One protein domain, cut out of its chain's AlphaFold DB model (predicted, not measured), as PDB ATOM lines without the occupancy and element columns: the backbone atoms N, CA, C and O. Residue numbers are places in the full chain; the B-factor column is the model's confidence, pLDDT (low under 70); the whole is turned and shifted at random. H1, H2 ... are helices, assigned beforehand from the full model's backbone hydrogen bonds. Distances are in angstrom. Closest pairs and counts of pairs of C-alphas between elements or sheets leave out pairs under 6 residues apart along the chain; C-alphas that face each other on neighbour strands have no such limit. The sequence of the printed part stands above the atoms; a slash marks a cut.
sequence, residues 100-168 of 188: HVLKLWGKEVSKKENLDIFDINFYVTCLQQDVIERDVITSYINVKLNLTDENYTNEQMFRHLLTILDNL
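What this domain is: This is residues 100 to 168 of the 188 residues of an uncharacterized protein of Leptotrichia hofstadii F0254 (UniProt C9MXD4). Four helices of similar length make a small bundle, standing side by side at the corners of a four-sided ring in the order H1, H2, H3, H4. The ring falls into two closer pairs, H1 with H2 and H3 with H4; H2 alone runs against the other three. The printed part has 69 residues with four named helices, H1 H2 H3 H4 along the chain, and no named strand; the class is all helix. It is compact, with a radius of gyration of the C-alphas of 11.0 A, and rounded, spanning 29 by 24 by 18 A.

Where its parts are: H4, the longest helix, holds residues 154 to 167 and measures 19.8 A, from C-alpha 154 at (146.803, 145.098, 68.848) to C-alpha 167 at (127.155, 147.029, 70.766). H3 holds residues 134 to 145 and measures 16.3 A. H1 holds residues 100 to 109, 14.3 A long, with C-alpha 100 at (144.601, 139.588, 81.156). H2 holds residues 117 to 128 and measures 16.4 A.

How they stand to each other: H4 touches H3 at a steep tilt of 39 degrees, the same way; the closest C-alphas, Ile 141 and His 160, are 6.6 A apart. With residues 161 to 165 alone, H4 touches H1 at a shallow tilt of 13 degrees, the same way, the closest C-alphas being Val 109 and Leu 165 at 6.9 A. H1 and H2 form a helical hairpin and touch at a steep tilt of 43 degrees, opposite ways, with the C-alphas of Gly 106 and Tyr 123 closest at 4.2 A. H2 and H3 are close but not clearly touching, the closest C-alphas being Phe 118 and Tyr 140 at 7.1 A. H1 and H3 are apart, as are H2 and H4. In H1, H2, H3 and H4 every O i to N i+4 pair is within hydrogen-bond range.

The domain as a whole: The two C-alphas farthest apart, Glu 113 and Asn 151, are 30.4 A apart. The printed part has no cut; the link H2 to H3 is tight, and those from H1 to H2 and H3 to H4 are short. The mean pLDDT of the printed part is 96.3, and no printed residue is under 70.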
ATOM      1  N   HIS A 100     145.426 138.729  80.310       95.62
ATOM      2  CA  HIS A 100     144.601 139.588  81.156       95.62
ATOM      3  C   HIS A 100     143.637 140.486  80.357       95.62
ATOM      4  O   HIS A 100     142.508 140.693  80.794       95.62
ATOM      5  N   VAL A 101     144.043 140.950  79.168       97.25
ATOM      6  CA  VAL A 101     143.228 141.801  78.285       97.25
ATOM      7  C   VAL A 101     141.958 141.060  77.863       97.25
ATOM      8  O   VAL A 101     140.847 141.547  78.074       97.25
ATOM      9  N   LEU A 102     142.105 139.836  77.351       97.81
ATOM     10  CA  LEU A 102     140.973 139.023  76.896       97.81
ATOM     11  C   LEU A 102     140.131 138.491  78.059       97.81
ATOM     12  O   LEU A 102     138.907 138.452  77.957       97.81
ATOM     13  N   LYS A 103     140.744 138.167  79.205       97.69
ATOM     14  CA  LYS A 103     139.997 137.783  80.413       97.69
ATOM     15  C   LYS A 103     139.083 138.901  80.914       97.69
ATOM     16  O   LYS A 103     137.966 138.612  81.339       97.69
ATOM     17  N   LEU A 104     139.526 140.162  80.883       97.69
ATOM     18  CA  LEU A 104     138.678 141.306  81.245       97.69
ATOM     19  C   LEU A 104     137.497 141.443  80.283       97.69
ATOM     20  O   LEU A 104     136.357 141.536  80.739       97.69
ATOM     21  N   TRP A 105     137.760 141.361  78.977       98.00
ATOM     22  CA  TRP A 105     136.714 141.399  77.956       98.00
ATOM     23  C   TRP A 105     135.689 140.273  78.150       98.00
ATOM     24  O   TRP A 105     134.490 140.526  78.270       98.00
ATOM     25  N   GLY A 106     136.156 139.029  78.295       97.75
ATOM     26  CA  GLY A 106     135.293 137.864  78.481       97.75
ATOM     27  C   GLY A 106     134.457 137.938  79.762       97.75
ATOM     28  O   GLY A 106     133.283 137.562  79.765       97.75
ATOM     29  N   LYS A 107     135.018 138.489  80.850       97.19
ATOM     30  CA  LYS A 107     134.278 138.741  82.097       97.19
ATOM     31  C   LYS A 107     133.157 139.752  81.896       97.19
ATOM     32  O   LYS A 107     132.079 139.549  82.452       97.19
ATOM     33  N   GLU A 108     133.383 140.824  81.142       96.69
ATOM     34  CA  GLU A 108     132.328 141.796  80.844       96.69
ATOM     35  C   GLU A 108     131.235 141.196  79.963       96.69
ATOM     36  O   GLU A 108     130.060 141.278  80.321       96.69
ATOM     37  N   VAL A 109     131.605 140.507  78.881       97.25
ATOM     38  CA  VAL A 109     130.633 139.874  77.980       97.25
ATOM     39  C   VAL A 109     129.807 138.807  78.688       97.25
ATOM     40  O   VAL A 109     128.596 138.756  78.498       97.25
ATOM     41  N   SER A 110     130.395 138.023  79.596       95.88
ATOM     42  CA  SER A 110     129.660 136.991  80.348       95.88
ATOM     43  C   SER A 110     128.462 137.530  81.149       95.88
ATOM     44  O   SER A 110     127.528 136.786  81.465       95.88
ATOM     45  N   LYS A 111     128.469 138.831  81.468       94.75
ATOM     46  CA  LYS A 111     127.409 139.517  82.214       94.75
ATOM     47  C   LYS A 111     126.303 140.064  81.314       94.75
ATOM     48  O   LYS A 111     125.331 140.584  81.844       94.75
ATOM     49  N   LYS A 112     126.422 139.981  79.989       93.81
ATOM     50  CA  LYS A 112     125.505 140.596  79.018       93.81
ATOM     51  C   LYS A 112     124.355 139.655  78.631       93.81
ATOM     52  O   LYS A 112     124.482 138.426  78.691       93.81
ATOM     53  N   GLU A 113     123.206 140.225  78.275       90.19
ATOM     54  CA  GLU A 113     122.058 139.497  77.702       90.19
ATOM     55  C   GLU A 113     122.132 139.435  76.170       90.19
ATOM     56  O   GLU A 113     122.897 140.170  75.551       90.19
ATOM     57  N   ASN A 114     121.312 138.565  75.566       88.94
ATOM     58  CA  ASN A 114     121.138 138.440  74.110       88.94
ATOM     59  C   ASN A 114     122.439 138.177  73.334       88.94
ATOM     60  O   ASN A 114     122.633 138.702  72.241       88.94
ATOM     61  N   LEU A 115     123.325 137.366  73.913       94.75
ATOM     62  CA  LEU A 115     124.554 136.924  73.262       94.75
ATOM     63  C   LEU A 115     124.241 135.878  72.195       94.75
ATOM     64  O   LEU A 115     123.497 134.929  72.463       94.75
ATOM     65  N   ASP A 116     124.836 136.033  71.017       95.31
ATOM     66  CA  ASP A 116     124.786 134.993  69.998       95.31
ATOM     67  C   ASP A 116     125.801 133.869  70.290       95.31
ATOM     68  O   ASP A 116     126.561 133.896  71.262       95.31
ATOM     69  N   ILE A 117     125.798 132.832  69.451       96.19
ATOM     70  CA  ILE A 117     126.690 131.681  69.623       96.19
ATOM     71  C   ILE A 117     128.176 132.044  69.474       96.19
ATOM     72  O   ILE A 117     129.015 131.440  70.143       96.19
ATOM     73  N   PHE A 118     128.513 133.034  68.641       96.81
ATOM     74  CA  PHE A 118     129.892 133.489  68.461       96.81
ATOM     75  C   PHE A 118     130.372 134.229  69.706       96.81
ATOM     76  O   PHE A 118     131.469 133.952  70.188       96.81
ATOM     77  N   ASP A 119     129.530 135.096  70.271       97.69
ATOM     78  CA  ASP A 119     129.807 135.795  71.524       97.69
ATOM     79  C   ASP A 119     130.038 134.798  72.662       97.69
ATOM     80  O   ASP A 119     131.024 134.915  73.392       97.69
ATOM     81  N   ILE A 120     129.162 133.790  72.786       97.06
ATOM     82  CA  ILE A 120     129.262 132.758  73.825       97.06
ATOM     83  C   ILE A 120     130.560 131.968  73.697       97.06
ATOM     84  O   ILE A 120     131.316 131.862  74.664       97.06
ATOM     85  N   ASN A 121     130.845 131.444  72.505       97.69
ATOM     86  CA  ASN A 121     132.059 130.672  72.263       97.69
ATOM     87  C   ASN A 121     133.315 131.502  72.542       97.69
ATOM     88  O   ASN A 121     134.250 131.021  73.189       97.69
ATOM     89  N   PHE A 122     133.333 132.760  72.100       98.31
ATOM     90  CA  PHE A 122     134.506 133.606  72.244       98.31
ATOM     91  C   PHE A 122     134.743 134.037  73.697       98.31
ATOM     92  O   PHE A 122     135.862 133.879  74.189       98.31
ATOM     93  N   TYR A 123     133.719 134.485  74.441       97.81
ATOM     94  CA  TYR A 123     133.928 134.853  75.848       97.81
ATOM     95  C   TYR A 123     134.292 133.633  76.707       97.81
ATOM     96  O   TYR A 123     135.113 133.762  77.612       97.81
ATOM     97  N   VAL A 124     133.722 132.448  76.443       98.12
ATOM     98  CA  VAL A 124     134.094 131.217  77.165       98.12
ATOM     99  C   VAL A 124     135.560 130.880  76.909       98.12
ATOM    100  O   VAL A 124     136.294 130.616  77.862       98.12
ATOM    101  N   THR A 125     136.012 130.987  75.656       98.00
ATOM    102  CA  THR A 125     137.424 130.809  75.287       98.00
ATOM    103  C   THR A 125     138.315 131.800  76.042       98.00
ATOM    104  O   THR A 125     139.280 131.380  76.676       98.00
ATOM    105  N   CYS A 126     137.934 133.084  76.086       98.06
ATOM    106  CA  CYS A 126     138.623 134.140  76.847       98.06
ATOM    107  C   CYS A 126     138.769 133.841  78.344       98.06
ATOM    108  O   CYS A 126     139.719 134.299  78.976       98.06
ATOM    109  N   LEU A 127     137.821 133.111  78.936       97.88
ATOM    110  CA  LEU A 127     137.836 132.788  80.361       97.88
ATOM    111  C   LEU A 127     138.569 131.479  80.680       97.88
ATOM    112  O   LEU A 127     139.040 131.326  81.806       97.88
ATOM    113  N   GLN A 128     138.645 130.547  79.728       96.88
ATOM    114  CA  GLN A 128     139.228 129.217  79.934       96.88
ATOM    115  C   GLN A 128     140.678 129.103  79.462       96.88
ATOM    116  O   GLN A 128     141.445 128.351  80.060       96.88
ATOM    117  N   GLN A 129     141.050 129.811  78.397       93.69
ATOM    118  CA  GLN A 129     142.388 129.750  77.820       93.69
ATOM    119  C   GLN A 129     143.229 130.941  78.274       93.69
ATOM    120  O   GLN A 129     142.744 132.069  78.362       93.69
ATOM    121  N   ASP A 130     144.509 130.694  78.552       91.06
ATOM    122  CA  ASP A 130     145.464 131.773  78.813       91.06
ATOM    123  C   ASP A 130     145.929 132.419  77.504       91.06
ATOM    124  O   ASP A 130     145.930 133.640  77.386       91.06
ATOM    125  N   VAL A 131     146.280 131.609  76.503       95.56
ATOM    126  CA  VAL A 131     146.751 132.085  75.198       95.56
ATOM    127  C   VAL A 131     145.680 131.817  74.154       95.56
ATOM    128  O   VAL A 131     145.292 130.672  73.951       95.56
ATOM    129  N   ILE A 132     145.226 132.876  73.487       96.94
ATOM    130  CA  ILE A 132     144.262 132.805  72.385       96.94
ATOM    131  C   ILE A 132     144.959 133.315  71.138       96.94
ATOM    132  O   ILE A 132     145.490 134.426  71.139       96.94
ATOM    133  N   GLU A 133     144.971 132.510  70.081       96.38
ATOM    134  CA  GLU A 133     145.660 132.874  68.845       96.38
ATOM    135  C   GLU A 133     145.038 134.096  68.165       96.38
ATOM    136  O   GLU A 133     143.827 134.328  68.239       96.38
ATOM    137  N   ARG A 134     145.887 134.877  67.477       96.50
ATOM    138  CA  ARG A 134     145.468 136.098  66.771       96.50
ATOM    139  C   ARG A 134     144.312 135.827  65.821       96.50
ATOM    140  O   ARG A 134     143.328 136.553  65.858       96.50
ATOM    141  N   ASP A 135     144.408 134.748  65.059       96.06
ATOM    142  CA  ASP A 135     143.436 134.389  64.030       96.06
ATOM    143  C   ASP A 135     142.042 134.136  64.617       96.06
ATOM    144  O   ASP A 135     141.038 134.473  63.994       96.06
ATOM    145  N   VAL A 136     141.959 133.616  65.849       96.94
ATOM    146  CA  VAL A 136     140.685 133.419  66.559       96.94
ATOM    147  C   VAL A 136     140.051 134.768  66.909       96.94
ATOM    148  O   VAL A 136     138.856 134.966  66.694       96.94
ATOM    149  N   ILE A 137     140.856 135.709  67.413       97.94
ATOM    150  CA  ILE A 137     140.410 137.061  67.785       97.94
ATOM    151  C   ILE A 137     139.960 137.823  66.532       97.94
ATOM    152  O   ILE A 137     138.864 138.380  66.501       97.94
ATOM    153  N   THR A 138     140.785 137.801  65.486       97.75
ATOM    154  CA  THR A 138     140.518 138.422  64.186       97.75
ATOM    155  C   THR A 138     139.252 137.858  63.546       97.75
ATOM    156  O   THR A 138     138.400 138.624  63.102       97.75
ATOM    157  N   SER A 139     139.070 136.533  63.560       97.81
ATOM    158  CA  SER A 139     137.871 135.885  63.014       97.81
ATOM    159  C   SER A 139     136.605 136.324  63.748       97.81
ATOM    160  O   SER A 139     135.605 136.648  63.109       97.81
ATOM    161  N   TYR A 140     136.648 136.389  65.083       98.44
ATOM    162  CA  TYR A 140     135.532 136.900  65.877       98.44
ATOM    163  C   TYR A 140     135.208 138.360  65.523       98.44
ATOM    164  O   TYR A 140     134.052 138.686  65.258       98.44
ATOM    165  N   ILE A 141     136.227 139.224  65.447       98.56
ATOM    166  CA  ILE A 141     136.067 140.635  65.065       98.56
ATOM    167  C   ILE A 141     135.413 140.764  63.687       98.56
ATOM    168  O   ILE A 141     134.434 141.499  63.538       98.56
ATOM    169  N   ASN A 142     135.920 140.031  62.697       98.38
ATOM    170  CA  ASN A 142     135.432 140.081  61.323       98.38
ATOM    171  C   ASN A 142     133.966 139.665  61.220       98.38
ATOM    172  O   ASN A 142     133.181 140.357  60.573       98.38
ATOM    173  N   VAL A 143     133.567 138.602  61.925       97.31
ATOM    174  CA  VAL A 143     132.164 138.168  61.982       97.31
ATOM    175  C   VAL A 143     131.279 139.230  62.636       97.31
ATOM    176  O   VAL A 143     130.228 139.569  62.095       97.31
ATOM    177  N   LYS A 144     131.684 139.786  63.784       97.31
ATOM    178  CA  LYS A 144     130.841 140.725  64.544       97.31
ATOM    179  C   LYS A 144     130.717 142.103  63.908       97.31
ATOM    180  O   LYS A 144     129.700 142.761  64.109       97.31
ATOM    181  N   LEU A 145     131.740 142.548  63.184       97.31
ATOM    182  CA  LEU A 145     131.776 143.873  62.560       97.31
ATOM    183  C   LEU A 145     131.582 143.833  61.039       97.31
ATOM    184  O   LEU A 145     131.612 144.887  60.408       97.31
ATOM    185  N   ASN A 146     131.354 142.649  60.459       96.94
ATOM    186  CA  ASN A 146     131.247 142.436  59.014       96.94
ATOM    187  C   ASN A 146     132.457 143.015  58.249       96.94
ATOM    188  O   ASN A 146     132.310 143.765  57.283       96.94
ATOM    189  N   LEU A 147     133.654 142.690  58.739       97.44
ATOM    190  CA  LEU A 147     134.947 143.088  58.177       97.44
ATOM    191  C   LEU A 147     135.657 141.877  57.560       97.44
ATOM    192  O   LEU A 147     135.248 140.734  57.760       97.44
ATOM    193  N   THR A 148     136.734 142.126  56.816       95.19
ATOM    194  CA  THR A 148     137.488 141.078  56.102       95.19
ATOM    195  C   THR A 148     139.006 141.251  56.179       95.19
ATOM    196  O   THR A 148     139.721 140.605  55.420       95.19
ATOM    197  N   ASP A 149     139.514 142.148  57.027       94.44
ATOM    198  CA  ASP A 149     140.960 142.319  57.203       94.44
ATOM    199  C   ASP A 149     141.501 141.271  58.187       94.44
ATOM    200  O   ASP A 149     140.818 140.845  59.119       94.44
ATOM    201  N   GLU A 150     142.728 140.828  57.956       91.19
ATOM    202  CA  GLU A 150     143.419 139.826  58.767       91.19
ATOM    203  C   GLU A 150     144.607 140.426  59.531       91.19
ATOM    204  O   GLU A 150     145.109 139.831  60.485       91.19
ATOM    205  N   ASN A 151     145.040 141.632  59.154       93.12
ATOM    206  CA  ASN A 151     146.299 142.228  59.584       93.12
ATOM    207  C   ASN A 151     146.121 143.337  60.632       93.12
ATOM    208  O   ASN A 151     146.843 144.336  60.627       93.12
ATOM    209  N   TYR A 152     145.193 143.153  61.570       96.19
ATOM    210  CA  TYR A 152     144.987 144.117  62.644       96.19
ATOM    211  C   TYR A 152     146.182 144.184  63.606       96.19
ATOM    212  O   TYR A 152     146.682 143.177  64.117       96.19
ATOM    213  N   THR A 153     146.582 145.408  63.935       94.75
ATOM    214  CA  THR A 153     147.426 145.696  65.100       94.75
ATOM    215  C   THR A 153     146.675 145.401  66.405       94.75
ATOM    216  O   THR A 153     145.441 145.376  66.439       94.75
ATOM    217  N   ASN A 154     147.405 145.228  67.513       95.38
ATOM    218  CA  ASN A 154     146.803 145.098  68.848       95.38
ATOM    219  C   ASN A 154     145.861 146.266  69.163       95.38
ATOM    220  O   ASN A 154     144.750 146.053  69.642       95.38
ATOM    221  N   GLU A 155     146.281 147.485  68.829       95.19
ATOM    222  CA  GLU A 155     145.479 148.695  68.970       95.19
ATOM    223  C   GLU A 155     144.134 148.600  68.231       95.19
ATOM    224  O   GLU A 155     143.079 148.871  68.810       95.19
ATOM    225  N   GLN A 156     144.152 148.183  66.962       97.44
ATOM    226  CA  GLN A 156     142.938 148.037  66.154       97.44
ATOM    227  C   GLN A 156     142.019 146.952  66.712       97.44
ATOM    228  O   GLN A 156     140.830 147.202  66.898       97.44
ATOM    229  N   MET A 157     142.557 145.776  67.050       97.94
ATOM    230  CA  MET A 157     141.750 144.711  67.649       97.94
ATOM    231  C   MET A 157     141.129 145.144  68.978       97.94
ATOM    232  O   MET A 157     139.967 144.843  69.228       97.94
ATOM    233  N   PHE A 158     141.868 145.873  69.822       98.12
ATOM    234  CA  PHE A 158     141.352 146.377  71.094       98.12
ATOM    235  C   PHE A 158     140.165 147.316  70.864       98.12
ATOM    236  O   PHE A 158     139.118 147.149  71.488       98.12
ATOM    237  N   ARG A 159     140.294 148.255  69.917       98.00
ATOM    238  CA  ARG A 159     139.206 149.167  69.535       98.00
ATOM    239  C   ARG A 159     138.005 148.417  68.966       98.00
ATOM    240  O   ARG A 159     136.881 148.716  69.350       98.00
ATOM    241  N   HIS A 160     138.224 147.419  68.113       98.50
ATOM    242  CA  HIS A 160     137.145 146.590  67.580       98.50
ATOM    243  C   HIS A 160     136.427 145.802  68.677       98.50
ATOM    244  O   HIS A 160     135.201 145.825  68.736       98.50
ATOM    245  N   LEU A 161     137.165 145.165  69.588       98.38
ATOM    246  CA  LEU A 161     136.590 144.461  70.736       98.38
ATOM    247  C   LEU A 161     135.823 145.403  71.668       98.38
ATOM    248  O   LEU A 161     134.802 144.998  72.224       98.38
ATOM    249  N   LEU A 162     136.277 146.651  71.811       97.50
ATOM    250  CA  LEU A 162     135.570 147.689  72.550       97.50
ATOM    251  C   LEU A 162     134.255 148.075  71.857       97.50
ATOM    252  O   LEU A 162     133.209 148.048  72.497       97.50
ATOM    253  N   THR A 163     134.276 148.328  70.545       97.56
ATOM    254  CA  THR A 163     133.060 148.586  69.752       97.56
ATOM    255  C   THR A 163     132.073 147.424  69.831       97.56
ATOM    256  O   THR A 163     130.877 147.638  70.007       97.56
ATOM    257  N   ILE A 164     132.553 146.181  69.738       97.75
ATOM    258  CA  ILE A 164     131.703 145.000  69.902       97.75
ATOM    259  C   ILE A 164     131.091 144.999  71.304       97.75
ATOM    260  O   ILE A 164     129.881 144.866  71.430       97.75
ATOM    261  N   LEU A 165     131.892 145.210  72.353       96.00
ATOM    262  CA  LEU A 165     131.418 145.248  73.738       96.00
ATOM    263  C   LEU A 165     130.357 146.337  73.986       96.00
ATOM    264  O   LEU A 165     129.421 146.107  74.759       96.00
ATOM    265  N   ASP A 166     130.498 147.492  73.334       93.69
ATOM    266  CA  ASP A 166     129.532 148.595  73.366       93.69
ATOM    267  C   ASP A 166     128.219 148.230  72.654       93.69
ATOM    268  O   ASP A 166     127.142 148.589  73.130       93.69
ATOM    269  N   ASN A 167     128.306 147.479  71.553       93.69
ATOM    270  CA  ASN A 167     127.155 147.029  70.766       93.69
ATOM    271  C   ASN A 167     126.420 145.832  71.392       93.69
ATOM    272  O   ASN A 167     125.254 145.589  71.077       93.69
ATOM    273  N   LEU A 168     127.083 145.065  72.263       92.25
ATOM    274  CA  LEU A 168     126.446 143.988  73.018       92.25
ATOM    275  C   LEU A 168     125.433 144.555  74.019       92.25
ATOM    276  O   LEU A 168     125.647 145.618  74.602       92.25
TER     277      LEU A 168